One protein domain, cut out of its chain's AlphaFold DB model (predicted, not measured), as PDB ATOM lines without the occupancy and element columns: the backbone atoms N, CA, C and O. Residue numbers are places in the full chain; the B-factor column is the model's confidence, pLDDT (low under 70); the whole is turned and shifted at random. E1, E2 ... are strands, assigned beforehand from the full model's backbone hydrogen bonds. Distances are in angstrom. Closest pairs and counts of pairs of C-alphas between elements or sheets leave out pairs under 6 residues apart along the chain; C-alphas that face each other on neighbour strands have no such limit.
ATOM      1  N   THR A 190     -40.882  35.014  10.506       98.44
ATOM      2  CA  THR A 190     -39.867  35.996  10.063       98.44
ATOM      3  C   THR A 190     -38.609  35.968  10.925       98.44
ATOM      4  O   THR A 190     -37.497  35.964  10.408       98.44
ATOM      5  N   ILE A 191     -38.775  35.986  12.245       98.69
ATOM      6  CA  ILE A 191     -37.702  35.974  13.236       98.69
ATOM      7  C   ILE A 191     -37.888  34.710  14.075       98.69
ATOM      8  O   ILE A 191     -38.740  34.666  14.963       98.69
ATOM      9  N   LYS A 192     -37.106  33.675  13.766       98.38
ATOM     10  CA  LYS A 192     -37.186  32.349  14.395       98.38
ATOM     11  C   LYS A 192     -36.183  32.262  15.546       98.38
ATOM     12  O   LYS A 192     -34.986  32.093  15.314       98.38
ATOM     13  N   VAL A 193     -36.660  32.386  16.783       97.56
ATOM     14  CA  VAL A 193     -35.830  32.341  18.003       97.56
ATOM     15  C   VAL A 193     -35.996  30.997  18.712       97.56
ATOM     16  O   VAL A 193     -36.650  30.873  19.742       97.56
ATOM     17  N   TYR A 194     -35.414  29.957  18.112       97.69
ATOM     18  CA  TYR A 194     -35.515  28.563  18.574       97.69
ATOM     19  C   TYR A 194     -34.352  28.112  19.459       97.69
ATOM     20  O   TYR A 194     -34.334  26.966  19.906       97.69
ATOM     21  N   TYR A 195     -33.389  28.994  19.713       98.19
ATOM     22  CA  TYR A 195     -32.138  28.669  20.383       98.19
ATOM     23  C   TYR A 195     -31.752  29.743  21.403       98.19
ATOM     24  O   TYR A 195     -32.213  30.882  21.333       98.19
ATOM     25  N   SER A 196     -30.902  29.361  22.356       98.56
ATOM     26  CA  SER A 196     -30.420  30.236  23.428       98.56
ATOM     27  C   SER A 196     -29.340  31.220  22.978       98.56
ATOM     28  O   SER A 196     -28.668  31.016  21.965       98.56
ATOM     29  N   ASP A 197     -29.117  32.248  23.796       98.56
ATOM     30  CA  ASP A 197     -28.022  33.217  23.652       98.56
ATOM     31  C   ASP A 197     -28.090  34.026  22.344       98.56
ATOM     32  O   ASP A 197     -27.072  34.400  21.763       98.56
ATOM     33  N   VAL A 198     -29.304  34.299  21.864       98.69
ATOM     34  CA  VAL A 198     -29.557  34.995  20.598       98.69
ATOM     35  C   VAL A 198     -29.780  36.487  20.828       98.69
ATOM     36  O   VAL A 198     -30.563  36.889  21.687       98.69
ATOM     37  N   THR A 199     -29.137  37.325  20.012       98.88
ATOM     38  CA  THR A 199     -29.378  38.776  19.978       98.88
ATOM     39  C   THR A 199     -29.770  39.226  18.577       98.88
ATOM     40  O   THR A 199     -29.033  39.026  17.615       98.88
ATOM     41  N   ILE A 200     -30.915  39.884  18.446       98.88
ATOM     42  CA  ILE A 200     -31.441  40.394  17.179       98.88
ATOM     43  C   ILE A 200     -31.776  41.868  17.370       98.88
ATOM     44  O   ILE A 200     -32.454  42.223  18.329       98.88
ATOM     45  N   SER A 201     -31.297  42.739  16.483       98.81
ATOM     46  CA  SER A 201     -31.546  44.180  16.593       98.81
ATOM     47  C   SER A 201     -31.737  44.868  15.246       98.81
ATOM     48  O   SER A 201     -31.176  44.437  14.242       98.81
ATOM     49  N   ASN A 202     -32.487  45.971  15.217       98.81
ATOM     50  CA  ASN A 202     -32.668  46.812  14.025       98.81
ATOM     51  C   ASN A 202     -33.193  46.015  12.819       98.81
ATOM     52  O   ASN A 202     -32.514  45.878  11.797       98.81
ATOM     53  N   VAL A 203     -34.403  45.474  12.942       98.88
ATOM     54  CA  VAL A 203     -35.029  44.682  11.878       98.88
ATOM     55  C   VAL A 203     -36.198  45.452  11.279       98.88
ATOM     56  O   VAL A 203     -37.071  45.923  12.004       98.88
ATOM     57  N   LEU A 204     -36.233  45.572   9.954       98.88
ATOM     58  CA  LEU A 204     -37.353  46.137   9.204       98.88
ATOM     59  C   LEU A 204     -38.114  45.008   8.500       98.88
ATOM     60  O   LEU A 204     -37.515  44.201   7.793       98.88
ATOM     61  N   VAL A 205     -39.430  44.942   8.679       98.88
ATOM     62  CA  VAL A 205     -40.262  43.826   8.218       98.88
ATOM     63  C   VAL A 205     -41.433  44.328   7.377       98.88
ATOM     64  O   VAL A 205     -42.262  45.100   7.851       98.88
ATOM     65  N   GLN A 206     -41.550  43.823   6.150       98.62
ATOM     66  CA  GLN A 206     -42.812  43.759   5.416       98.62
ATOM     67  C   GLN A 206     -43.352  42.330   5.524       98.62
ATOM     68  O   GLN A 206     -42.919  41.419   4.819       98.62
ATOM     69  N   LYS A 207     -44.291  42.121   6.444       98.31
ATOM     70  CA  LYS A 207     -44.942  40.831   6.660       98.31
ATOM     71  C   LYS A 207     -46.060  40.660   5.635       98.31
ATOM     72  O   LYS A 207     -46.875  41.556   5.431       98.31
ATOM     73  N   ALA A 208     -46.122  39.495   5.003       96.44
ATOM     74  CA  ALA A 208     -47.263  39.125   4.183       96.44
ATOM     75  C   ALA A 208     -48.420  38.604   5.065       96.44
ATOM     76  O   ALA A 208     -48.869  39.308   5.969       96.44
ATOM     77  N   SER A 209     -48.986  37.433   4.772       93.88
ATOM     78  CA  SER A 209     -50.270  37.006   5.344       93.88
ATOM     79  C   SER A 209     -50.189  35.866   6.349       93.88
ATOM     80  O   SER A 209     -51.211  35.578   6.966       93.88
ATOM     81  N   THR A 210     -49.033  35.216   6.500       94.81
ATOM     82  CA  THR A 210     -48.891  33.967   7.262       94.81
ATOM     83  C   THR A 210     -47.807  34.063   8.336       94.81
ATOM     84  O   THR A 210     -46.776  34.716   8.145       94.81
ATOM     85  N   ALA A 211     -48.079  33.381   9.451       96.56
ATOM     86  CA  ALA A 211     -47.268  33.220  10.649       96.56
ATOM     87  C   ALA A 211     -46.963  34.532  11.400       96.56
ATOM     88  O   ALA A 211     -47.105  35.627  10.833       96.56
ATOM     89  N   PRO A 212     -46.551  34.465  12.678       97.94
ATOM     90  CA  PRO A 212     -46.171  35.651  13.425       97.94
ATOM     91  C   PRO A 212     -44.872  36.272  12.887       97.94
ATOM     92  O   PRO A 212     -44.149  35.681  12.079       97.94
ATOM     93  N   VAL A 213     -44.569  37.502  13.302       98.81
ATOM     94  CA  VAL A 213     -43.278  38.134  12.982       98.81
ATOM     95  C   VAL A 213     -42.156  37.479  13.786       98.81
ATOM     96  O   VAL A 213     -41.178  37.036  13.196       98.81
ATOM     97  N   ILE A 214     -42.305  37.359  15.102       98.88
ATOM     98  CA  ILE A 214     -41.374  36.640  15.980       98.88
ATOM     99  C   ILE A 214     -42.008  35.297  16.350       98.88
ATOM    100  O   ILE A 214     -43.130  35.282  16.848       98.88
ATOM    101  N   GLN A 215     -41.307  34.188  16.120       98.44
ATOM    102  CA  GLN A 215     -41.782  32.826  16.377       98.44
ATOM    103  C   GLN A 215     -40.847  32.087  17.340       98.44
ATOM    104  O   GLN A 215     -39.633  32.063  17.130       98.44
ATOM    105  N   PHE A 216     -41.423  31.417  18.341       98.06
ATOM    106  CA  PHE A 216     -40.697  30.502  19.236       98.06
ATOM    107  C   PHE A 216     -41.429  29.183  19.548       98.06
ATOM    108  O   PHE A 216     -40.938  28.392  20.345       98.06
ATOM    109  N   GLY A 217     -42.565  28.912  18.899       96.00
ATOM    110  CA  GLY A 217     -43.370  27.696  19.062       96.00
ATOM    111  C   GLY A 217     -43.024  26.585  18.067       96.00
ATOM    112  O   GLY A 217     -41.867  26.417  17.694       96.00
ATOM    113  N   TRP A 218     -44.020  25.806  17.641       95.12
ATOM    114  CA  TRP A 218     -43.930  24.560  16.850       95.12
ATOM    115  C   TRP A 218     -43.407  23.321  17.574       95.12
ATOM    116  O   TRP A 218     -43.771  22.208  17.198       95.12
ATOM    117  N   ALA A 219     -42.589  23.485  18.604       93.81
ATOM    118  CA  ALA A 219     -42.102  22.410  19.456       93.81
ATOM    119  C   ALA A 219     -41.785  22.980  20.838       93.81
ATOM    120  O   ALA A 219     -41.465  24.164  20.945       93.81
ATOM    121  N   SER A 220     -41.845  22.143  21.871       95.50
ATOM    122  CA  SER A 220     -41.336  22.529  23.183       95.50
ATOM    123  C   SER A 220     -39.808  22.630  23.159       95.50
ATOM    124  O   SER A 220     -39.137  21.821  22.506       95.50
ATOM    125  N   ARG A 221     -39.233  23.629  23.839       96.88
ATOM    126  CA  ARG A 221     -37.771  23.835  23.860       96.88
ATOM    127  C   ARG A 221     -37.228  24.239  25.226       96.88
ATOM    128  O   ARG A 221     -37.938  24.761  26.078       96.88
ATOM    129  N   ASN A 222     -35.921  24.038  25.398       98.38
ATOM    130  CA  ASN A 222     -35.148  24.654  26.473       98.38
ATOM    131  C   ASN A 222     -34.337  25.808  25.889       98.38
ATOM    132  O   ASN A 222     -33.291  25.573  25.282       98.38
ATOM    133  N   ILE A 223     -34.847  27.028  26.040       98.50
ATOM    134  CA  ILE A 223     -34.234  28.237  25.482       98.50
ATOM    135  C   ILE A 223     -34.076  29.307  26.550       98.50
ATOM    136  O   ILE A 223     -34.922  29.467  27.430       98.50
ATOM    137  N   SER A 224     -32.978  30.051  26.474       98.81
ATOM    138  CA  SER A 224     -32.721  31.128  27.417       98.81
ATOM    139  C   SER A 224     -31.902  32.263  26.838       98.81
ATOM    140  O   SER A 224     -31.166  32.059  25.874       98.81
ATOM    141  N   ASN A 225     -31.949  33.427  27.489       98.81
ATOM    142  CA  ASN A 225     -31.083  34.563  27.178       98.81
ATOM    143  C   ASN A 225     -31.257  35.033  25.723       98.81
ATOM    144  O   ASN A 225     -30.333  34.987  24.912       98.81
ATOM    145  N   ILE A 226     -32.481  35.441  25.387       98.94
ATOM    146  CA  ILE A 226     -32.841  35.915  24.047       98.94
ATOM    147  C   ILE A 226     -33.202  37.394  24.126       98.94
ATOM    148  O   ILE A 226     -34.035  37.798  24.938       98.94
ATOM    149  N   GLN A 227     -32.619  38.196  23.240       98.94
ATOM    150  CA  GLN A 227     -32.955  39.604  23.080       98.94
ATOM    151  C   GLN A 227     -33.339  39.892  21.629       98.94
ATOM    152  O   GLN A 227     -32.533  39.700  20.722       98.94
ATOM    153  N   VAL A 228     -34.551  40.402  21.409       98.94
ATOM    154  CA  VAL A 228     -34.980  40.959  20.120       98.94
ATOM    155  C   VAL A 228     -35.377  42.410  20.340       98.94
ATOM    156  O   VAL A 228     -36.300  42.689  21.104       98.94
ATOM    157  N   ASP A 229     -34.676  43.327  19.684       98.94
ATOM    158  CA  ASP A 229     -34.803  44.765  19.902       98.94
ATOM    159  C   ASP A 229     -34.996  45.550  18.597       98.94
ATOM    160  O   ASP A 229     -34.428  45.216  17.559       98.94
ATOM    161  N   ASN A 230     -35.757  46.642  18.646       98.88
ATOM    162  CA  ASN A 230     -35.939  47.574  17.530       98.88
ATOM    163  C   ASN A 230     -36.422  46.880  16.240       98.88
ATOM    164  O   ASN A 230     -35.717  46.830  15.225       98.88
ATOM    165  N   VAL A 231     -37.640  46.338  16.295       98.94
ATOM    166  CA  VAL A 231     -38.307  45.691  15.156       98.94
ATOM    167  C   VAL A 231     -39.388  46.621  14.616       98.94
ATOM    168  O   VAL A 231     -40.370  46.902  15.296       98.94
ATOM    169  N   ASN A 232     -39.225  47.082  13.378       98.81
ATOM    170  CA  ASN A 232     -40.185  47.939  12.691       98.81
ATOM    171  C   ASN A 232     -40.921  47.128  11.623       98.81
ATOM    172  O   ASN A 232     -40.330  46.681  10.645       98.81
ATOM    173  N   ILE A 233     -42.217  46.936  11.807       98.81
ATOM    174  CA  ILE A 233     -43.105  46.206  10.909       98.81
ATOM    175  C   ILE A 233     -43.875  47.254  10.117       98.81
ATOM    176  O   ILE A 233     -44.832  47.841  10.618       98.81
ATOM    177  N   ILE A 234     -43.421  47.521   8.894       98.50
ATOM    178  CA  ILE A 234     -43.970  48.590   8.045       98.50
ATOM    179  C   ILE A 234     -45.284  48.195   7.380       98.50
ATOM    180  O   ILE A 234     -46.091  49.058   7.060       98.50
ATOM    181  N   HIS A 235     -45.497  46.895   7.177       97.50
ATOM    182  CA  HIS A 235     -46.733  46.343   6.639       97.50
ATOM    183  C   HIS A 235     -46.958  44.935   7.187       97.50
ATOM    184  O   HIS A 235     -46.008  44.173   7.390       97.50
ATOM    185  N   SER A 236     -48.227  44.588   7.372       94.94
ATOM    186  CA  SER A 236     -48.710  43.231   7.610       94.94
ATOM    187  C   SER A 236     -50.043  43.048   6.887       94.94
ATOM    188  O   SER A 236     -50.744  44.032   6.659       94.94
ATOM    189  N   ARG A 237     -50.401  41.821   6.491       92.56
ATOM    190  CA  ARG A 237     -51.677  41.552   5.796       92.56
ATOM    191  C   ARG A 237     -52.286  40.201   6.150       92.56
ATOM    192  O   ARG A 237     -52.806  39.487   5.286       92.56
ATOM    193  N   TRP A 238     -52.204  39.824   7.422       91.00
ATOM    194  CA  TRP A 238     -52.906  38.643   7.917       91.00
ATOM    195  C   TRP A 238     -54.390  38.724   7.570       91.00
ATOM    196  O   TRP A 238     -55.021  39.765   7.716       91.00
ATOM    197  N   ASN A 239     -54.947  37.620   7.088       86.44
ATOM    198  CA  ASN A 239     -56.292  37.573   6.514       86.44
ATOM    199  C   ASN A 239     -57.201  36.528   7.174       86.44
ATOM    200  O   ASN A 239     -58.384  36.455   6.846       86.44
ATOM    201  N   SER A 240     -56.668  35.706   8.080       87.06
ATOM    202  CA  SER A 240     -57.434  34.710   8.825       87.06
ATOM    203  C   SER A 240     -56.730  34.324  10.129       87.06
ATOM    204  O   SER A 240     -55.511  34.447  10.240       87.06
ATOM    205  N   ASN A 241     -57.478  33.779  11.094       85.31
ATOM    206  CA  ASN A 241     -56.878  33.154  12.280       85.31
ATOM    207  C   ASN A 241     -56.031  31.925  11.938       85.31
ATOM    208  O   ASN A 241     -55.038  31.679  12.613       85.31
ATOM    209  N   GLY A 242     -56.405  31.180  10.891       85.12
ATOM    210  CA  GLY A 242     -55.652  30.012  10.426       85.12
ATOM    211  C   GLY A 242     -54.289  30.369   9.835       85.12
ATOM    212  O   GLY A 242     -53.443  29.495   9.691       85.12
ATOM    213  N   SER A 243     -54.057  31.649   9.540       87.00
ATOM    214  CA  SER A 243     -52.758  32.149   9.106       87.00
ATOM    215  C   SER A 243     -51.792  32.384  10.274       87.00
ATOM    216  O   SER A 243     -50.702  32.879  10.033       87.00
ATOM    217  N   ASN A 244     -52.174  32.063  11.518       91.50
ATOM    218  CA  ASN A 244     -51.372  32.243  12.735       91.50
ATOM    219  C   ASN A 244     -50.803  33.676  12.900       91.50
ATOM    220  O   ASN A 244     -49.587  33.858  12.909       91.50
ATOM    221  N   PRO A 245     -51.659  34.713  12.982       93.50
ATOM    222  CA  PRO A 245     -51.227  36.107  13.059       93.50
ATOM    223  C   PRO A 245     -50.597  36.474  14.406       93.50
ATOM    224  O   PRO A 245     -50.969  35.926  15.441       93.50
ATOM    225  N   GLY A 246     -49.713  37.473  14.409       95.75
ATOM    226  CA  GLY A 246     -49.165  38.050  15.640       95.75
ATOM    227  C   GLY A 246     -47.843  38.770  15.428       95.75
ATOM    228  O   GLY A 246     -47.052  38.386  14.566       95.75
ATOM    229  N   LEU A 247     -47.564  39.797  16.229       98.62
ATOM    230  CA  LEU A 247     -46.203  40.338  16.286       98.62
ATOM    231  C   LEU A 247     -45.267  39.303  16.920       98.62
ATOM    232  O   LEU A 247     -44.184  39.046  16.404       98.62
ATOM    233  N   ILE A 248     -45.724  38.669  17.999       98.81
ATOM    234  CA  ILE A 248     -45.013  37.615  18.726       98.81
ATOM    235  C   ILE A 248     -45.903  36.374  18.779       98.81
ATOM    236  O   ILE A 248     -47.077  36.452  19.131       98.81
ATOM    237  N   GLY A 249     -45.370  35.206  18.454       97.75
ATOM    238  CA  GLY A 249     -46.134  33.974  18.505       97.75
ATOM    239  C   GLY A 249     -45.330  32.779  18.980       97.75
ATOM    240  O   GLY A 249     -44.125  32.674  18.770       97.75
ATOM    241  N   SER A 250     -46.058  31.868  19.607       97.25
ATOM    242  CA  SER A 250     -45.656  30.484  19.797       97.25
ATOM    243  C   SER A 250     -46.782  29.643  19.233       97.25
ATOM    244  O   SER A 250     -47.817  29.482  19.880       97.25
ATOM    245  N   ASN A 251     -46.632  29.189  17.990       93.94
ATOM    246  CA  ASN A 251     -47.623  28.310  17.376       93.94
ATOM    247  C   ASN A 251     -47.620  26.946  18.076       93.94
ATOM    248  O   ASN A 251     -46.598  26.506  18.596       93.94
ATOM    249  N   ASN A 252     -48.767  26.266  18.074       91.00
ATOM    250  CA  ASN A 252     -48.890  24.943  18.684       91.00
ATOM    251  C   ASN A 252     -48.006  23.895  17.972       91.00
ATOM    252  O   ASN A 252     -47.528  24.137  16.863       91.00
ATOM    253  N   VAL A 253     -47.805  22.729  18.593       87.19
ATOM    254  CA  VAL A 253     -46.905  21.674  18.109       87.19
ATOM    255  C   VAL A 253     -47.205  21.299  16.658       87.19
ATOM    256  O   VAL A 253     -48.327  20.918  16.305       87.19
ATOM    257  N   TYR A 254     -46.189  21.367  15.808       79.06
ATOM    258  CA  TYR A 254     -46.278  20.832  14.460       79.06
ATOM    259  C   TYR A 254     -46.106  19.310  14.503       79.06
ATOM    260  O   TYR A 254     -45.068  18.810  14.929       79.06
ATOM    261  N   ASP A 255     -47.115  18.570  14.047       69.25
ATOM    262  CA  ASP A 255     -47.024  17.122  13.855       69.25
ATOM    263  C   ASP A 255     -47.137  16.797  12.356       69.25
ATOM    264  O   ASP A 255     -48.243  16.801  11.811       69.25
ATOM    265  N   PRO A 256     -46.017  16.493  11.674       61.34
ATOM    266  CA  PRO A 256     -46.031  16.159  10.251       61.34
ATOM    267  C   PRO A 256     -46.701  14.808   9.951       61.34
ATOM    268  O   PRO A 256     -46.956  14.499   8.788       61.34
ATOM    269  N   SER A 257     -46.961  13.976  10.968       58.19
ATOM    270  CA  SER A 257     -47.569  12.651  10.809       58.19
ATOM    271  C   SER A 257     -49.099  12.668  10.854       58.19
ATOM    272  O   SER A 257     -49.737  11.683  10.464       58.19
ATOM    273  N   SER A 258     -49.705  13.784  11.265       53.72
ATOM    274  CA  SER A 258     -51.153  13.957  11.286       53.72
ATOM    275  C   SER A 258     -51.622  14.982  10.253       53.72
ATOM    276  O   SER A 258     -50.996  15.996   9.975       53.72
ATOM    277  N   THR A 259     -52.789  14.722   9.656       44.31
ATOM    278  CA  THR A 259     -53.461  15.651   8.720       44.31
ATOM    279  C   THR A 259     -54.154  16.816   9.436       44.31
ATOM    280  O   THR A 259     -54.858  17.607   8.811       44.31
ATOM    281  N   SER A 260     -53.976  16.911  10.753       43.31
ATOM    282  CA  SER A 260     -54.573  17.896  11.637       43.31
ATOM    283  C   SER A 260     -53.440  18.610  12.350       43.31
ATOM    284  O   SER A 260     -52.852  18.047  13.266       43.31
ATOM    285  N   THR A 261     -53.179  19.868  11.998       49.81
ATOM    286  CA  THR A 261     -52.395  20.751  12.870       49.81
ATOM    287  C   THR A 261     -52.966  20.648  14.280       49.81
ATOM    288  O   THR A 261     -54.181  20.788  14.455       49.81
ATOM    289  N   SER A 262     -52.125  20.434  15.288       55.47
ATOM    290  CA  SER A 262     -52.538  20.383  16.695       55.47
ATOM    291  C   SER A 262     -53.068  21.730  17.216       55.47
ATOM    292  O   SER A 262     -53.225  21.893  18.414       55.47
ATOM    293  N   ALA A 263     -53.383  22.693  16.340       60.91
ATOM    294  CA  ALA A 263     -53.692  24.090  16.635       60.91
ATOM    295  C   ALA A 263     -54.704  24.302  17.777       60.91
ATOM    296  O   ALA A 263     -54.630  25.317  18.461       60.91
ATOM    297  N   MET A 264     -55.617  23.353  18.025       69.12
ATOM    298  CA  MET A 264     -56.560  23.404  19.157       69.12
ATOM    299  C   MET A 264     -56.321  22.362  20.263       69.12
ATOM    300  O   MET A 264     -57.068  22.338  21.237       69.12
ATOM    301  N   ASN A 265     -55.322  21.490  20.136       83.88
ATOM    302  CA  ASN A 265     -54.944  20.563  21.196       83.88
ATOM    303  C   ASN A 265     -54.143  21.316  22.265       83.88
ATOM    304  O   ASN A 265     -53.036  21.772  22.006       83.88
ATOM    305  N   SER A 266     -54.704  21.442  23.463       88.69
ATOM    306  CA  SER A 266     -54.057  22.112  24.591       88.69
ATOM    307  C   SER A 266     -53.197  21.181  25.449       88.69
ATOM    308  O   SER A 266     -52.697  21.619  26.475       88.69
ATOM    309  N   SER A 267     -53.044  19.907  25.079       92.56
ATOM    310  CA  SER A 267     -52.315  18.891  25.855       92.56
ATOM    311  C   SER A 267     -51.029  18.427  25.165       92.56
ATOM    312  O   SER A 267     -50.702  17.250  25.184       92.56
ATOM    313  N   THR A 268     -50.338  19.340  24.488       90.50
ATOM    314  CA  THR A 268     -49.136  19.077  23.674       90.50
ATOM    315  C   THR A 268     -47.860  19.679  24.255       90.50
ATOM    316  O   THR A 268     -46.817  19.639  23.604       90.50
ATOM    317  N   ALA A 269     -47.929  20.275  25.445       95.19
ATOM    318  CA  ALA A 269     -46.780  20.915  26.062       95.19
ATOM    319  C   ALA A 269     -45.844  19.904  26.745       95.19
ATOM    320  O   ALA A 269     -46.220  18.776  27.059       95.19
ATOM    321  N   ASP A 270     -44.624  20.345  27.029       97.31
ATOM    322  CA  ASP A 270     -43.654  19.646  27.861       97.31
ATOM    323  C   ASP A 270     -43.391  20.459  29.132       97.31
ATOM    324  O   ASP A 270     -42.698  21.479  29.121       97.31
ATOM    325  N   THR A 271     -43.924  19.977  30.254       97.75
ATOM    326  CA  THR A 271     -43.775  20.625  31.564       97.75
ATOM    327  C   THR A 271     -42.375  20.474  32.168       97.75
ATOM    328  O   THR A 271     -42.107  21.062  33.218       97.75
ATOM    329  N   TYR A 272     -41.464  19.738  31.522       97.81
ATOM    330  CA  TYR A 272     -40.056  19.629  31.916       97.81
ATOM    331  C   TYR A 272     -39.139  20.596  31.160       97.81
ATOM    332  O   TYR A 272     -38.002  20.803  31.589       97.81
ATOM    333  N   SER A 273     -39.622  21.190  30.070       98.50
ATOM    334  CA  SER A 273     -38.893  22.188  29.289       98.50
ATOM    335  C   SER A 273     -39.184  23.607  29.785       98.50
ATOM    336  O   SER A 273     -40.182  23.851  30.474       98.50
ATOM    337  N   THR A 274     -38.289  24.557  29.505       98.69
ATOM    338  CA  THR A 274     -38.452  25.964  29.912       98.69
ATOM    339  C   THR A 274     -37.893  26.939  28.874       98.69
ATOM    340  O   THR A 274     -36.750  26.804  28.438       98.69
ATOM    341  N   ALA A 275     -38.670  27.975  28.557       98.81
ATOM    342  CA  ALA A 275     -38.219  29.186  27.889       98.81
ATOM    343  C   ALA A 275     -38.083  30.309  28.926       98.81
ATOM    344  O   ALA A 275     -39.053  30.648  29.615       98.81
ATOM    345  N   GLN A 276     -36.883  30.875  29.077       98.81
ATOM    346  CA  GLN A 276     -36.630  31.857  30.131       98.81
ATOM    347  C   GLN A 276     -35.697  33.004  29.761       98.81
ATOM    348  O   GLN A 276     -34.879  32.888  28.862       98.81
ATOM    349  N   ASP A 277     -35.777  34.111  30.497       98.81
ATOM    350  CA  ASP A 277     -34.879  35.262  30.321       98.81
ATOM    351  C   ASP A 277     -34.922  35.796  28.874       98.81
ATOM    352  O   ASP A 277     -33.906  35.887  28.179       98.81
ATOM    353  N   ILE A 278     -36.135  36.103  28.406       98.94
ATOM    354  CA  ILE A 278     -36.411  36.549  27.035       98.94
ATOM    355  C   ILE A 278     -36.913  37.989  27.066       98.94
ATOM    356  O   ILE A 278     -37.844  38.318  27.799       98.94
ATOM    357  N   THR A 279     -36.319  38.855  26.250       98.94
ATOM    358  CA  THR A 279     -36.764  40.242  26.082       98.94
ATOM    359  C   THR A 279     -37.094  40.532  24.626       98.94
ATOM    360  O   THR A 279     -36.244  40.412  23.745       98.94
ATOM    361  N   PHE A 280     -38.324  40.977  24.397       98.94
ATOM    362  CA  PHE A 280     -38.795  41.551  23.144       98.94
ATOM    363  C   PHE A 280     -39.047  43.046  23.376       98.94
ATOM    364  O   PHE A 280     -39.933  43.412  24.150       98.94
ATOM    365  N   SER A 281     -38.253  43.925  22.766       98.88
ATOM    366  CA  SER A 281     -38.299  45.364  23.044       98.88
ATOM    367  C   SER A 281     -38.340  46.238  21.797       98.88
ATOM    368  O   SER A 281     -37.813  45.886  20.744       98.88
ATOM    369  N   ASN A 282     -38.949  47.419  21.934       98.94
ATOM    370  CA  ASN A 282     -38.969  48.459  20.902       98.94
ATOM    371  C   ASN A 282     -39.558  47.938  19.577       98.94
ATOM    372  O   ASN A 282     -38.908  47.959  18.533       98.94
ATOM    373  N   ILE A 283     -40.794  47.436  19.630       98.94
ATOM    374  CA  ILE A 283     -41.498  46.895  18.461       98.94
ATOM    375  C   ILE A 283     -42.502  47.930  17.962       98.94
ATOM    376  O   ILE A 283     -43.336  48.417  18.722       98.94
ATOM    377  N   ARG A 284     -42.453  48.253  16.672       98.88
ATOM    378  CA  ARG A 284     -43.372  49.192  16.030       98.88
ATOM    379  C   ARG A 284     -44.121  48.492  14.902       98.88
ATOM    380  O   ARG A 284     -43.475  47.962  14.010       98.88
ATOM    381  N   ALA A 285     -45.450  48.513  14.914       98.62
ATOM    382  CA  ALA A 285     -46.289  48.009  13.830       98.62
ATOM    383  C   ALA A 285     -47.095  49.152  13.201       98.62
ATOM    384  O   ALA A 285     -47.917  49.773  13.872       98.62
ATOM    385  N   GLU A 286     -46.819  49.436  11.931       98.31
ATOM    386  CA  GLU A 286     -47.451  50.499  11.146       98.31
ATOM    387  C   GLU A 286     -48.713  50.015  10.433       98.31
ATOM    388  O   GLU A 286     -48.798  48.873   9.973       98.31
ATOM    389  N   GLY A 287     -49.676  50.924  10.304       94.38
ATOM    390  CA  GLY A 287     -50.978  50.680   9.707       94.38
ATOM    391  C   GLY A 287     -51.789  49.612  10.440       94.38
ATOM    392  O   GLY A 287     -51.650  49.383  11.643       94.38
ATOM    393  N   ILE A 288     -52.656  48.953   9.676       92.25
ATOM    394  CA  ILE A 288     -53.504  47.881  10.185       92.25
ATOM    395  C   ILE A 288     -52.645  46.662  10.504       92.25
ATOM    396  O   ILE A 288     -51.997  46.090   9.624       92.25
ATOM    397  N   SER A 289     -52.683  46.252  11.767       92.19
ATOM    398  CA  SER A 289     -51.911  45.124  12.267       92.19
ATOM    399  C   SER A 289     -52.780  44.017  12.866       92.19
ATOM    400  O   SER A 289     -53.979  44.172  13.132       92.19
ATOM    401  N   GLY A 290     -52.136  42.867  13.057       91.50
ATOM    402  CA  GLY A 290     -52.639  41.740  13.833       91.50
ATOM    403  C   GLY A 290     -52.448  41.939  15.344       91.50
ATOM    404  O   GLY A 290     -52.170  43.048  15.795       91.50
ATOM    405  N   PRO A 291     -52.594  40.867  16.138       95.38
ATOM    406  CA  PRO A 291     -52.509  40.924  17.591       95.38
ATOM    407  C   PRO A 291     -51.070  41.175  18.050       95.38
ATOM    408  O   PRO A 291     -50.119  40.840  17.339       95.38
ATOM    409  N   LEU A 292     -50.899  41.674  19.279       98.38
ATOM    410  CA  LEU A 292     -49.584  41.708  19.920       98.38
ATOM    411  C   LEU A 292     -48.993  40.298  19.989       98.38
ATOM    412  O   LEU A 292     -47.866  40.083  19.543       98.38
ATOM    413  N   MET A 293     -49.751  39.351  20.554       97.81
ATOM    414  CA  MET A 293     -49.231  38.013  20.817       97.81
ATOM    415  C   MET A 293     -50.241  36.879  20.648       97.81
ATOM    416  O   MET A 293     -51.391  36.997  21.055       97.81
ATOM    417  N   ARG A 294     -49.790  35.734  20.133       96.62
ATOM    418  CA  ARG A 294     -50.525  34.460  20.193       96.62
ATOM    419  C   ARG A 294     -49.599  33.343  20.628       96.62
ATOM    420  O   ARG A 294     -48.835  32.811  19.828       96.62
ATOM    421  N   ILE A 295     -49.642  33.023  21.914       97.75
ATOM    422  CA  ILE A 295     -48.664  32.147  22.550       97.75
ATOM    423  C   ILE A 295     -49.373  30.902  23.070       97.75
ATOM    424  O   ILE A 295     -50.065  30.952  24.080       97.75
ATOM    425  N   TYR A 296     -49.167  29.767  22.408       96.56
ATOM    426  CA  TYR A 296     -49.342  28.464  23.038       96.56
ATOM    427  C   TYR A 296     -48.063  28.172  23.831       96.56
ATOM    428  O   TYR A 296     -47.004  27.974  23.239       96.56
ATOM    429  N   ALA A 297     -48.133  28.204  25.162       97.25
ATOM    430  CA  ALA A 297     -46.988  27.906  26.023       97.25
ATOM    431  C   ALA A 297     -46.675  26.398  25.964       97.25
ATOM    432  O   ALA A 297     -47.265  25.608  26.696       97.25
ATOM    433  N   LEU A 298     -45.805  25.994  25.033       97.12
ATOM    434  CA  LEU A 298     -45.413  24.592  24.820       97.12
ATOM    435  C   LEU A 298     -44.389  24.100  25.847       97.12
ATOM    436  O   LEU A 298     -44.168  22.901  25.980       97.12
ATOM    437  N   GLU A 299     -43.811  25.020  26.602       98.38
ATOM    438  CA  GLU A 299     -42.924  24.796  27.731       98.38
ATOM    439  C   GLU A 299     -43.289  25.769  28.860       98.38
ATOM    440  O   GLU A 299     -44.141  26.648  28.693       98.38
ATOM    441  N   ASN A 300     -42.650  25.634  30.024       98.81
ATOM    442  CA  ASN A 300     -42.778  26.652  31.064       98.81
ATOM    443  C   ASN A 300     -42.174  27.978  30.584       98.81
ATOM    444  O   ASN A 300     -41.092  27.985  30.002       98.81
ATOM    445  N   LEU A 301     -42.831  29.097  30.883       98.88
ATOM    446  CA  LEU A 301     -42.349  30.435  30.546       98.88
ATOM    447  C   LEU A 301     -41.925  31.162  31.823       98.88
ATOM    448  O   LEU A 301     -42.716  31.284  32.760       98.88
ATOM    449  N   SER A 302     -40.692  31.665  31.873       98.81
ATOM    450  CA  SER A 302     -40.169  32.343  33.064       98.81
ATOM    451  C   SER A 302     -39.388  33.602  32.712       98.81
ATOM    452  O   SER A 302     -38.436  33.541  31.947       98.81
ATOM    453  N   ASN A 303     -39.708  34.738  33.335       98.75
ATOM    454  CA  ASN A 303     -38.981  35.997  33.128       98.75
ATOM    455  C   ASN A 303     -38.949  36.417  31.642       98.75
ATOM    456  O   ASN A 303     -37.889  36.535  31.024       98.75
ATOM    457  N   ILE A 304     -40.138  36.607  31.061       98.88
ATOM    458  CA  ILE A 304     -40.310  37.091  29.686       98.88
ATOM    459  C   ILE A 304     -40.826  38.524  29.738       98.88
ATOM    460  O   ILE A 304     -41.850  38.792  30.361       98.88
ATOM    461  N   THR A 305     -40.139  39.444  29.068       98.88
ATOM    462  CA  THR A 305     -40.532  40.856  28.998       98.88
ATOM    463  C   THR A 305     -40.832  41.264  27.560       98.88
ATOM    464  O   THR A 305     -39.979  41.150  26.684       98.88
ATOM    465  N   ILE A 306     -42.027  41.804  27.334       98.88
ATOM    466  CA  ILE A 306     -42.422  42.528  26.127       98.88
ATOM    467  C   ILE A 306     -42.492  44.006  26.504       98.88
ATOM    468  O   ILE A 306     -43.296  44.379  27.352       98.88
ATOM    469  N   SER A 307     -41.660  44.858  25.909       98.81
ATOM    470  CA  SER A 307     -41.573  46.266  26.318       98.81
ATOM    471  C   SER A 307     -41.517  47.241  25.150       98.81
ATOM    472  O   SER A 307     -40.946  46.949  24.102       98.81
ATOM    473  N   ASN A 308     -42.077  48.437  25.348       98.81
ATOM    474  CA  ASN A 308     -42.065  49.527  24.367       98.81
ATOM    475  C   ASN A 308     -42.611  49.076  23.006       98.81
ATOM    476  O   ASN A 308     -41.895  49.069  22.003       98.81
ATOM    477  N   VAL A 309     -43.878  48.672  22.987       98.88
ATOM    478  CA  VAL A 309     -44.545  48.239  21.758       98.88
ATOM    479  C   VAL A 309     -45.554  49.290  21.328       98.88
ATOM    480  O   VAL A 309     -46.360  49.738  22.136       98.88
ATOM    481  N   TRP A 310     -45.534  49.671  20.056       98.81
ATOM    482  CA  TRP A 310     -46.543  50.539  19.459       98.81
ATOM    483  C   TRP A 310     -47.206  49.829  18.286       98.81
ATOM    484  O   TRP A 310     -46.527  49.404  17.352       98.81
ATOM    485  N   ILE A 311     -48.528  49.714  18.338       98.50
ATOM    486  CA  ILE A 311     -49.371  49.226  17.247       98.50
ATOM    487  C   ILE A 311     -50.208  50.410  16.782       98.50
ATOM    488  O   ILE A 311     -50.927  50.984  17.592       98.50
ATOM    489  N   GLU A 312     -50.117  50.794  15.510       97.31
ATOM    490  CA  GLU A 312     -50.858  51.953  14.997       97.31
ATOM    491  C   GLU A 312     -52.368  51.759  15.131       97.31
ATOM    492  O   GLU A 312     -53.044  52.548  15.788       97.31
ATOM    493  N   GLU A 313     -52.887  50.673  14.565       92.44
ATOM    494  CA  GLU A 313     -54.275  50.273  14.731       92.44
ATOM    495  C   GLU A 313     -54.443  48.764  14.530       92.44
ATOM    496  O   GLU A 313     -53.723  48.110  13.772       92.44
ATOM    497  N   PHE A 314     -55.432  48.193  15.209       89.75
ATOM    498  CA  PHE A 314     -55.906  46.851  14.898       89.75
ATOM    499  C   PHE A 314     -56.899  46.899  13.739       89.75
ATOM    500  O   PHE A 314     -57.648  47.866  13.593       89.75
ATOM    501  N   GLY A 315     -56.971  45.826  12.949       73.25
ATOM    502  CA  GLY A 315     -58.000  45.696  11.913       73.25
ATOM    503  C   GLY A 315     -59.409  45.825  12.493       73.25
ATOM    504  O   GLY A 315     -59.863  44.951  13.234       73.25
ATOM    505  N   SER A 316     -60.115  46.909  12.159       62.47
ATOM    506  CA  SER A 316     -61.483  47.142  12.624       62.47
ATOM    507  C   SER A 316     -62.472  46.237  11.884       62.47
ATOM    508  O   SER A 316     -62.602  46.257  10.659       62.47
ATOM    509  N   CYS A 317     -63.214  45.432  12.644       50.22
ATOM    510  CA  CYS A 317     -64.337  44.638  12.145       50.22
ATOM    511  C   CYS A 317     -65.667  45.363  12.411       50.22
ATOM    512  O   CYS A 317     -66.604  44.775  12.949       50.22
ATOM    513  N   PRO A 331     -53.477  30.707  26.250       96.19
ATOM    514  CA  PRO A 331     -54.339  29.771  26.962       96.19
ATOM    515  C   PRO A 331     -53.523  28.821  27.847       96.19
ATOM    516  O   PRO A 331     -52.327  28.625  27.631       96.19
ATOM    517  N   MET A 332     -54.192  28.174  28.807       96.50
ATOM    518  CA  MET A 332     -53.599  27.067  29.557       96.50
ATOM    519  C   MET A 332     -53.213  25.923  28.616       96.50
ATOM    520  O   MET A 332     -54.045  25.448  27.841       96.50
ATOM    521  N   MET A 333     -51.977  25.453  28.751       96.88
ATOM    522  CA  MET A 333     -51.481  24.242  28.105       96.88
ATOM    523  C   MET A 333     -51.135  23.194  29.167       96.88
ATOM    524  O   MET A 333     -50.790  23.527  30.303       96.88
ATOM    525  N   THR A 334     -51.220  21.922  28.799       97.06
ATOM    526  CA  THR A 334     -50.826  20.794  29.643       97.06
ATOM    527  C   THR A 334     -49.889  19.861  28.895       97.06
ATOM    528  O   THR A 334     -49.873  19.841  27.664       97.06
ATOM    529  N   ASP A 335     -49.151  19.044  29.636       95.12
ATOM    530  CA  ASP A 335     -48.573  17.826  29.071       95.12
ATOM    531  C   ASP A 335     -49.637  16.726  28.884       95.12
ATOM    532  O   ASP A 335     -50.804  16.876  29.275       95.12
ATOM    533  N   ASP A 336     -49.219  15.593  28.314       92.19
ATOM    534  CA  ASP A 336     -50.051  14.399  28.102       92.19
ATOM    535  C   ASP A 336     -50.571  13.764  29.409       92.19
ATOM    536  O   ASP A 336     -51.514  12.969  29.396       92.19
ATOM    537  N   SER A 337     -49.963  14.089  30.556       96.19
ATOM    538  CA  SER A 337     -50.406  13.633  31.882       96.19
ATOM    539  C   SER A 337     -51.416  14.589  32.526       96.19
ATOM    540  O   SER A 337     -51.930  14.296  33.609       96.19
ATOM    541  N   GLY A 338     -51.726  15.708  31.866       96.19
ATOM    542  CA  GLY A 338     -52.625  16.740  32.369       96.19
ATOM    543  C   GLY A 338     -51.983  17.667  33.400       96.19
ATOM    544  O   GLY A 338     -52.715  18.345  34.121       96.19
ATOM    545  N   ASN A 339     -50.650  17.702  33.510       97.88
ATOM    546  CA  ASN A 339     -49.982  18.710  34.330       97.88
ATOM    547  C   ASN A 339     -49.935  20.031  33.562       97.88
ATOM    548  O   ASN A 339     -49.598  20.053  32.381       97.88
ATOM    549  N   ASN A 340     -50.245  21.131  34.241       98.19
ATOM    550  CA  ASN A 340     -50.242  22.464  33.648       98.19
ATOM    551  C   ASN A 340     -48.817  22.984  33.441       98.19
ATOM    552  O   ASN A 340     -47.966  22.822  34.320       98.19
ATOM    553  N   VAL A 341     -48.595  23.697  32.336       98.25
ATOM    554  CA  VAL A 341     -47.424  24.572  32.205       98.25
ATOM    555  C   VAL A 341     -47.512  25.732  33.188       98.25
ATOM    556  O   VAL A 341     -48.597  26.158  33.597       98.25
ATOM    557  N   THR A 342     -46.354  26.265  33.560       98.56
ATOM    558  CA  THR A 342     -46.257  27.458  34.398       98.56
ATOM    559  C   THR A 342     -45.819  28.664  33.576       98.56
ATOM    560  O   THR A 342     -44.976  28.552  32.690       98.56
ATOM    561  N   VAL A 343     -46.400  29.824  33.883       98.75
ATOM    562  CA  VAL A 343     -45.990  31.127  33.344       98.75
ATOM    563  C   VAL A 343     -45.741  32.046  34.534       98.75
ATOM    564  O   VAL A 343     -46.672  32.324  35.292       98.75
ATOM    565  N   ALA A 344     -44.488  32.462  34.716       98.50
ATOM    566  CA  ALA A 344     -44.025  33.250  35.858       98.50
ATOM    567  C   ALA A 344     -43.215  34.471  35.406       98.50
ATOM    568  O   ALA A 344     -42.300  34.347  34.592       98.50
ATOM    569  N   GLY A 345     -43.510  35.655  35.952       98.12
ATOM    570  CA  GLY A 345     -42.793  36.880  35.588       98.12
ATOM    571  C   GLY A 345     -42.922  37.247  34.107       98.12
ATOM    572  O   GLY A 345     -41.925  37.606  33.480       98.12
ATOM    573  N   PHE A 346     -44.123  37.121  33.534       98.75
ATOM    574  CA  PHE A 346     -44.407  37.593  32.180       98.75
ATOM    575  C   PHE A 346     -44.853  39.058  32.240       98.75
ATOM    576  O   PHE A 346     -45.900  39.376  32.803       98.75
ATOM    577  N   VAL A 347     -44.065  39.969  31.678       98.81
ATOM    578  CA  VAL A 347     -44.297  41.415  31.777       98.81
ATOM    579  C   VAL A 347     -44.589  41.991  30.400       98.81
ATOM    580  O   VAL A 347     -43.817  41.788  29.467       98.81
ATOM    581  N   ILE A 348     -45.678  42.749  30.278       98.81
ATOM    582  CA  ILE A 348     -45.959  43.611  29.128       98.81
ATOM    583  C   ILE A 348     -45.917  45.057  29.617       98.81
ATOM    584  O   ILE A 348     -46.777  45.476  30.391       98.81
ATOM    585  N   SER A 349     -44.932  45.826  29.165       98.62
ATOM    586  CA  SER A 349     -44.726  47.206  29.597       98.62
ATOM    587  C   SER A 349     -44.747  48.190  28.437       98.62
ATOM    588  O   SER A 349     -44.203  47.945  27.359       98.62
ATOM    589  N   ASN A 350     -45.370  49.349  28.657       98.50
ATOM    590  CA  ASN A 350     -45.409  50.436  27.677       98.50
ATOM    591  C   ASN A 350     -45.932  49.992  26.290       98.50
ATOM    592  O   ASN A 350     -45.341  50.306  25.255       98.50
ATOM    593  N   LEU A 351     -47.035  49.235  26.289       98.75
ATOM    594  CA  LEU A 351     -47.806  48.932  25.085       98.75
ATOM    595  C   LEU A 351     -48.726  50.113  24.753       98.75
ATOM    596  O   LEU A 351     -49.529  50.541  25.582       98.75
ATOM    597  N   MET A 352     -48.633  50.597  23.523       98.62
ATOM    598  CA  MET A 352     -49.467  51.647  22.956       98.62
ATOM    599  C   MET A 352     -50.262  51.088  21.773       98.62
ATOM    600  O   MET A 352     -49.693  50.409  20.916       98.62
ATOM    601  N   VAL A 353     -51.554  51.405  21.710       97.81
ATOM    602  CA  VAL A 353     -52.408  51.164  20.538       97.81
ATOM    603  C   VAL A 353     -52.924  52.515  20.056       97.81
ATOM    604  O   VAL A 353     -53.643  53.206  20.781       97.81
ATOM    605  N   GLY A 354     -52.503  52.932  18.865       96.88
ATOM    606  CA  GLY A 354     -52.637  54.310  18.407       96.88
ATOM    607  C   GLY A 354     -51.992  55.277  19.403       96.88
ATOM    608  O   GLY A 354     -50.791  55.204  19.672       96.88
ATOM    609  N   ASP A 355     -52.811  56.156  19.978       97.19
ATOM    610  CA  ASP A 355     -52.398  57.137  20.990       97.19
ATOM    611  C   ASP A 355     -52.702  56.689  22.436       97.19
ATOM    612  O   ASP A 355     -52.433  57.429  23.387       97.19
ATOM    613  N   GLU A 356     -53.277  55.499  22.637       97.69
ATOM    614  CA  GLU A 356     -53.719  55.026  23.949       97.69
ATOM    615  C   GLU A 356     -52.732  54.034  24.568       97.69
ATOM    616  O   GLU A 356     -52.368  53.022  23.966       97.69
ATOM    617  N   LYS A 357     -52.317  54.310  25.811       98.25
ATOM    618  CA  LYS A 357     -51.513  53.373  26.597       98.25
ATOM    619  C   LYS A 357     -52.399  52.257  27.138       98.25
ATOM    620  O   LYS A 357     -53.369  52.516  27.852       98.25
ATOM    621  N   VAL A 358     -52.017  51.016  26.867       98.25
ATOM    622  CA  VAL A 358     -52.653  49.844  27.461       98.25
ATOM    623  C   VAL A 358     -52.226  49.725  28.921       98.25
ATOM    624  O   VAL A 358     -51.049  49.806  29.266       98.25
ATOM    625  N   THR A 359     -53.211  49.546  29.787       97.56
ATOM    626  CA  THR A 359     -53.060  49.300  31.223       97.56
ATOM    627  C   THR A 359     -53.783  48.005  31.566       97.56
ATOM    628  O   THR A 359     -54.484  47.451  30.722       97.56
ATOM    629  N   LEU A 360     -53.680  47.530  32.808       95.88
ATOM    630  CA  LEU A 360     -54.447  46.357  33.233       95.88
ATOM    631  C   LEU A 360     -55.966  46.535  33.026       95.88
ATOM    632  O   LEU A 360     -56.630  45.611  32.566       95.88
ATOM    633  N   ASP A 361     -56.502  47.733  33.285       96.88
ATOM    634  CA  ASP A 361     -57.933  48.040  33.124       96.88
ATOM    635  C   ASP A 361     -58.372  48.074  31.650       96.88
ATOM    636  O   ASP A 361     -59.537  47.826  31.337       96.88
ATOM    637  N   THR A 362     -57.444  48.382  30.740       97.00
ATOM    638  CA  THR A 362     -57.696  48.500  29.296       97.00
ATOM    639  C   THR A 362     -57.103  47.348  28.481       97.00
ATOM    640  O   THR A 362     -57.163  47.364  27.251       97.00
ATOM    641  N   ALA A 363     -56.573  46.315  29.144       96.56
ATOM    642  CA  ALA A 363     -55.888  45.195  28.504       96.56
ATOM    643  C   ALA A 363     -56.781  44.475  27.486       96.56
ATOM    644  O   ALA A 363     -56.353  44.247  26.360       96.56
ATOM    645  N   SER A 364     -58.037  44.182  27.834       94.56
ATOM    646  CA  SER A 364     -58.970  43.459  26.957       94.56
ATOM    647  C   SER A 364     -59.682  44.346  25.933       94.56
ATOM    648  O   SER A 364     -60.065  43.865  24.871       94.56
ATOM    649  N   THR A 365     -59.867  45.635  26.224       92.81
ATOM    650  CA  THR A 365     -60.645  46.551  25.374       92.81
ATOM    651  C   THR A 365     -59.788  47.302  24.367       92.81
ATOM    652  O   THR A 365     -60.184  47.430  23.212       92.81
ATOM    653  N   VAL A 366     -58.623  47.787  24.795       94.25
ATOM    654  CA  VAL A 366     -57.689  48.556  23.962       94.25
ATOM    655  C   VAL A 366     -56.603  47.637  23.436       94.25
ATOM    656  O   VAL A 366     -56.375  47.590  22.235       94.25
ATOM    657  N   GLY A 367     -55.968  46.863  24.321       95.19
ATOM    658  CA  GLY A 367     -54.872  45.962  23.952       95.19
ATOM    659  C   GLY A 367     -55.313  44.645  23.310       95.19
ATOM    660  O   GLY A 367     -54.480  43.950  22.733       95.19
ATOM    661  N   GLN A 368     -56.597  44.290  23.425       95.38
ATOM    662  CA  GLN A 368     -57.147  42.988  23.022       95.38
ATOM    663  C   GLN A 368     -56.350  41.795  23.581       95.38
ATOM    664  O   GLN A 368     -56.114  40.806  22.889       95.38
ATOM    665  N   LEU A 369     -55.900  41.910  24.831       97.31
ATOM    666  CA  LEU A 369     -55.060  40.933  25.514       97.31
ATOM    667  C   LEU A 369     -55.901  39.984  26.372       97.31
ATOM    668  O   LEU A 369     -56.630  40.423  27.264       97.31
ATOM    669  N   TYR A 370     -55.731  38.683  26.141       97.19
ATOM    670  CA  TYR A 370     -56.360  37.615  26.912       97.19
ATOM    671  C   TYR A 370     -55.314  36.575  27.328       97.19
ATOM    672  O   TYR A 370     -54.433  36.213  26.554       97.19
ATOM    673  N   TRP A 371     -55.394  36.068  28.552       97.69
ATOM    674  CA  TRP A 371     -54.521  34.998  29.036       97.69
ATOM    675  C   TRP A 371     -55.243  34.164  30.093       97.69
ATOM    676  O   TRP A 371     -56.263  34.593  30.642       97.69
ATOM    677  N   ASP A 372     -54.745  32.958  30.356       98.12
ATOM    678  CA  ASP A 372     -55.292  32.115  31.416       98.12
ATOM    679  C   ASP A 372     -55.088  32.752  32.799       98.12
ATOM    680  O   ASP A 372     -54.010  33.246  33.124       98.12
ATOM    681  N   ALA A 373     -56.121  32.716  33.641       97.00
ATOM    682  CA  ALA A 373     -56.105  33.365  34.952       97.00
ATOM    683  C   ALA A 373     -55.084  32.766  35.941       97.00
ATOM    684  O   ALA A 373     -54.819  33.380  36.973       97.00
ATOM    685  N   ALA A 374     -54.540  31.576  35.667       97.25
ATOM    686  CA  ALA A 374     -53.480  30.978  36.473       97.25
ATOM    687  C   ALA A 374     -52.078  31.531  36.154       97.25
ATOM    688  O   ALA A 374     -51.143  31.252  36.904       97.25
ATOM    689  N   PHE A 375     -51.917  32.281  35.061       98.44
ATOM    690  CA  PHE A 375     -50.628  32.824  34.643       98.44
ATOM    691  C   PHE A 375     -50.295  34.138  35.352       98.44
ATOM    692  O   PHE A 375     -51.134  35.031  35.482       98.44
ATOM    693  N   ASP A 376     -49.040  34.262  35.785       97.81
ATOM    694  CA  ASP A 376     -48.495  35.478  36.386       97.81
ATOM    695  C   ASP A 376     -48.060  36.452  35.282       97.81
ATOM    696  O   ASP A 376     -46.925  36.422  34.793       97.81
ATOM    697  N   VAL A 377     -49.021  37.277  34.856       98.06
ATOM    698  CA  VAL A 377     -48.859  38.310  33.827       98.06
ATOM    699  C   VAL A 377     -49.044  39.691  34.449       98.06
ATOM    700  O   VAL A 377     -50.073  39.976  35.062       98.06
ATOM    701  N   THR A 378     -48.067  40.571  34.243       98.25
ATOM    702  CA  THR A 378     -48.108  41.975  34.668       98.25
ATOM    703  C   THR A 378     -48.223  42.897  33.456       98.25
ATOM    704  O   THR A 378     -47.489  42.733  32.485       98.25
ATOM    705  N   ILE A 379     -49.127  43.883  33.527       97.75
ATOM    706  CA  ILE A 379     -49.280  44.955  32.530       97.75
ATOM    707  C   ILE A 379     -48.918  46.293  33.188       97.75
ATOM    708  O   ILE A 379     -49.549  46.649  34.189       97.75
ATOM    709  N   GLU A 380     -47.950  47.037  32.638       92.56
ATOM    710  CA  GLU A 380     -47.441  48.291  33.239       92.56
ATOM    711  C   GLU A 380     -47.225  49.493  32.299       92.56
ATOM    712  O   GLU A 380     -46.857  49.360  31.107       92.56
TER     713      GLU A 380
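This is residues 190 to 317 and 331 to 380 of the 380 residues of the protein "Pullulanase" of Aureobasidium melanogenum (UniProt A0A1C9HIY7). The chain winds in stacked turns, a short solenoid whose broad wall is a sheet of bent, parallel strands and whose second, much smaller wall is made of E3, E5 and short strand stretches. Each turn runs along a strand of the broad sheet and then returns through loops and short stretches, and the loop of residues 251 to 273 reaches far from the body. The printed part has 178 residues, with nine named strands, E1 to E9 along the chain, and no named helix. The broad sheet has the order E1, E2, E4, E6, E7, E9, all parallel; the class is all strand, though only 76 of the 178 residues are in named elements. The whole is compact, with a radius of gyration of the C-alphas of 15.4 A and spans of 45 by 34 by 33 A.

E1, residues 199 to 207, begins at C-alpha 199 at (-29.378, 38.776, 19.978) and is 20.6 A long. E2, residues 223 to 235, is 29.0 A long. E3 is residues 248 to 250. E4, residues 274 to 289, is the longest strand by residues, 29.3 A from C-alpha 274 at (-38.452, 25.964, 29.912). E5 is residues 293 to 295. E6, residues 300 to 314, is 29.0 A long, and E7, residues 343 to 353, is 24.6 A long. E8 is residues 369 to 371, and E9, residues 377 to 379, ends at C-alpha 379 at (-49.280, 44.955, 32.530).

The large sheet is twisted, with edge strands E1 and E9. E1 bends by 75 degrees at residue 202, E2 by 71 at 226, E4 by 115 at 286, E6 by 94 at 311 and E7 by 64 at 350. E1 and E2 are parallel at 34 degrees, with N 200 and O 227 at 2.8 A. E2 and E4 stand at 3 degrees, with N 233 and O 284 at 2.7 A. E4 and E6 stand at 6 degrees, with N 280 and O 305 at 2.8 A. E6 and E7 stand at 12 degrees, with N 306 and O 347 at 2.8 A. E7 and E9 stand at 24 degrees, with N 348 and O 378 at 2.9 A. E3 and E5 form a second parallel sheet, with N 250 and O 294 at 2.9 A. Residues 214 to 215 pair parallel with residues 248 to 249 of E3 and with residues 191 to 192. E8 pairs with no named strand; E5 and E8 are near each other. E3 and E4 are apart.

The C-alphas farthest apart, of Ser 257 and Asp 355, are 45.9 A apart. Residues 318 to 330 are not printed; C-alphas 317 and 331 are 23.2 A apart across this cut, which lies in the link from E6 to E7. The links E1 to E2, E2 to E3, E3 to E4 and E7 to E8 are long. The mean pLDDT of the printed part is 93.7, and residues 255 to 264 and 316 to 317 are under 70.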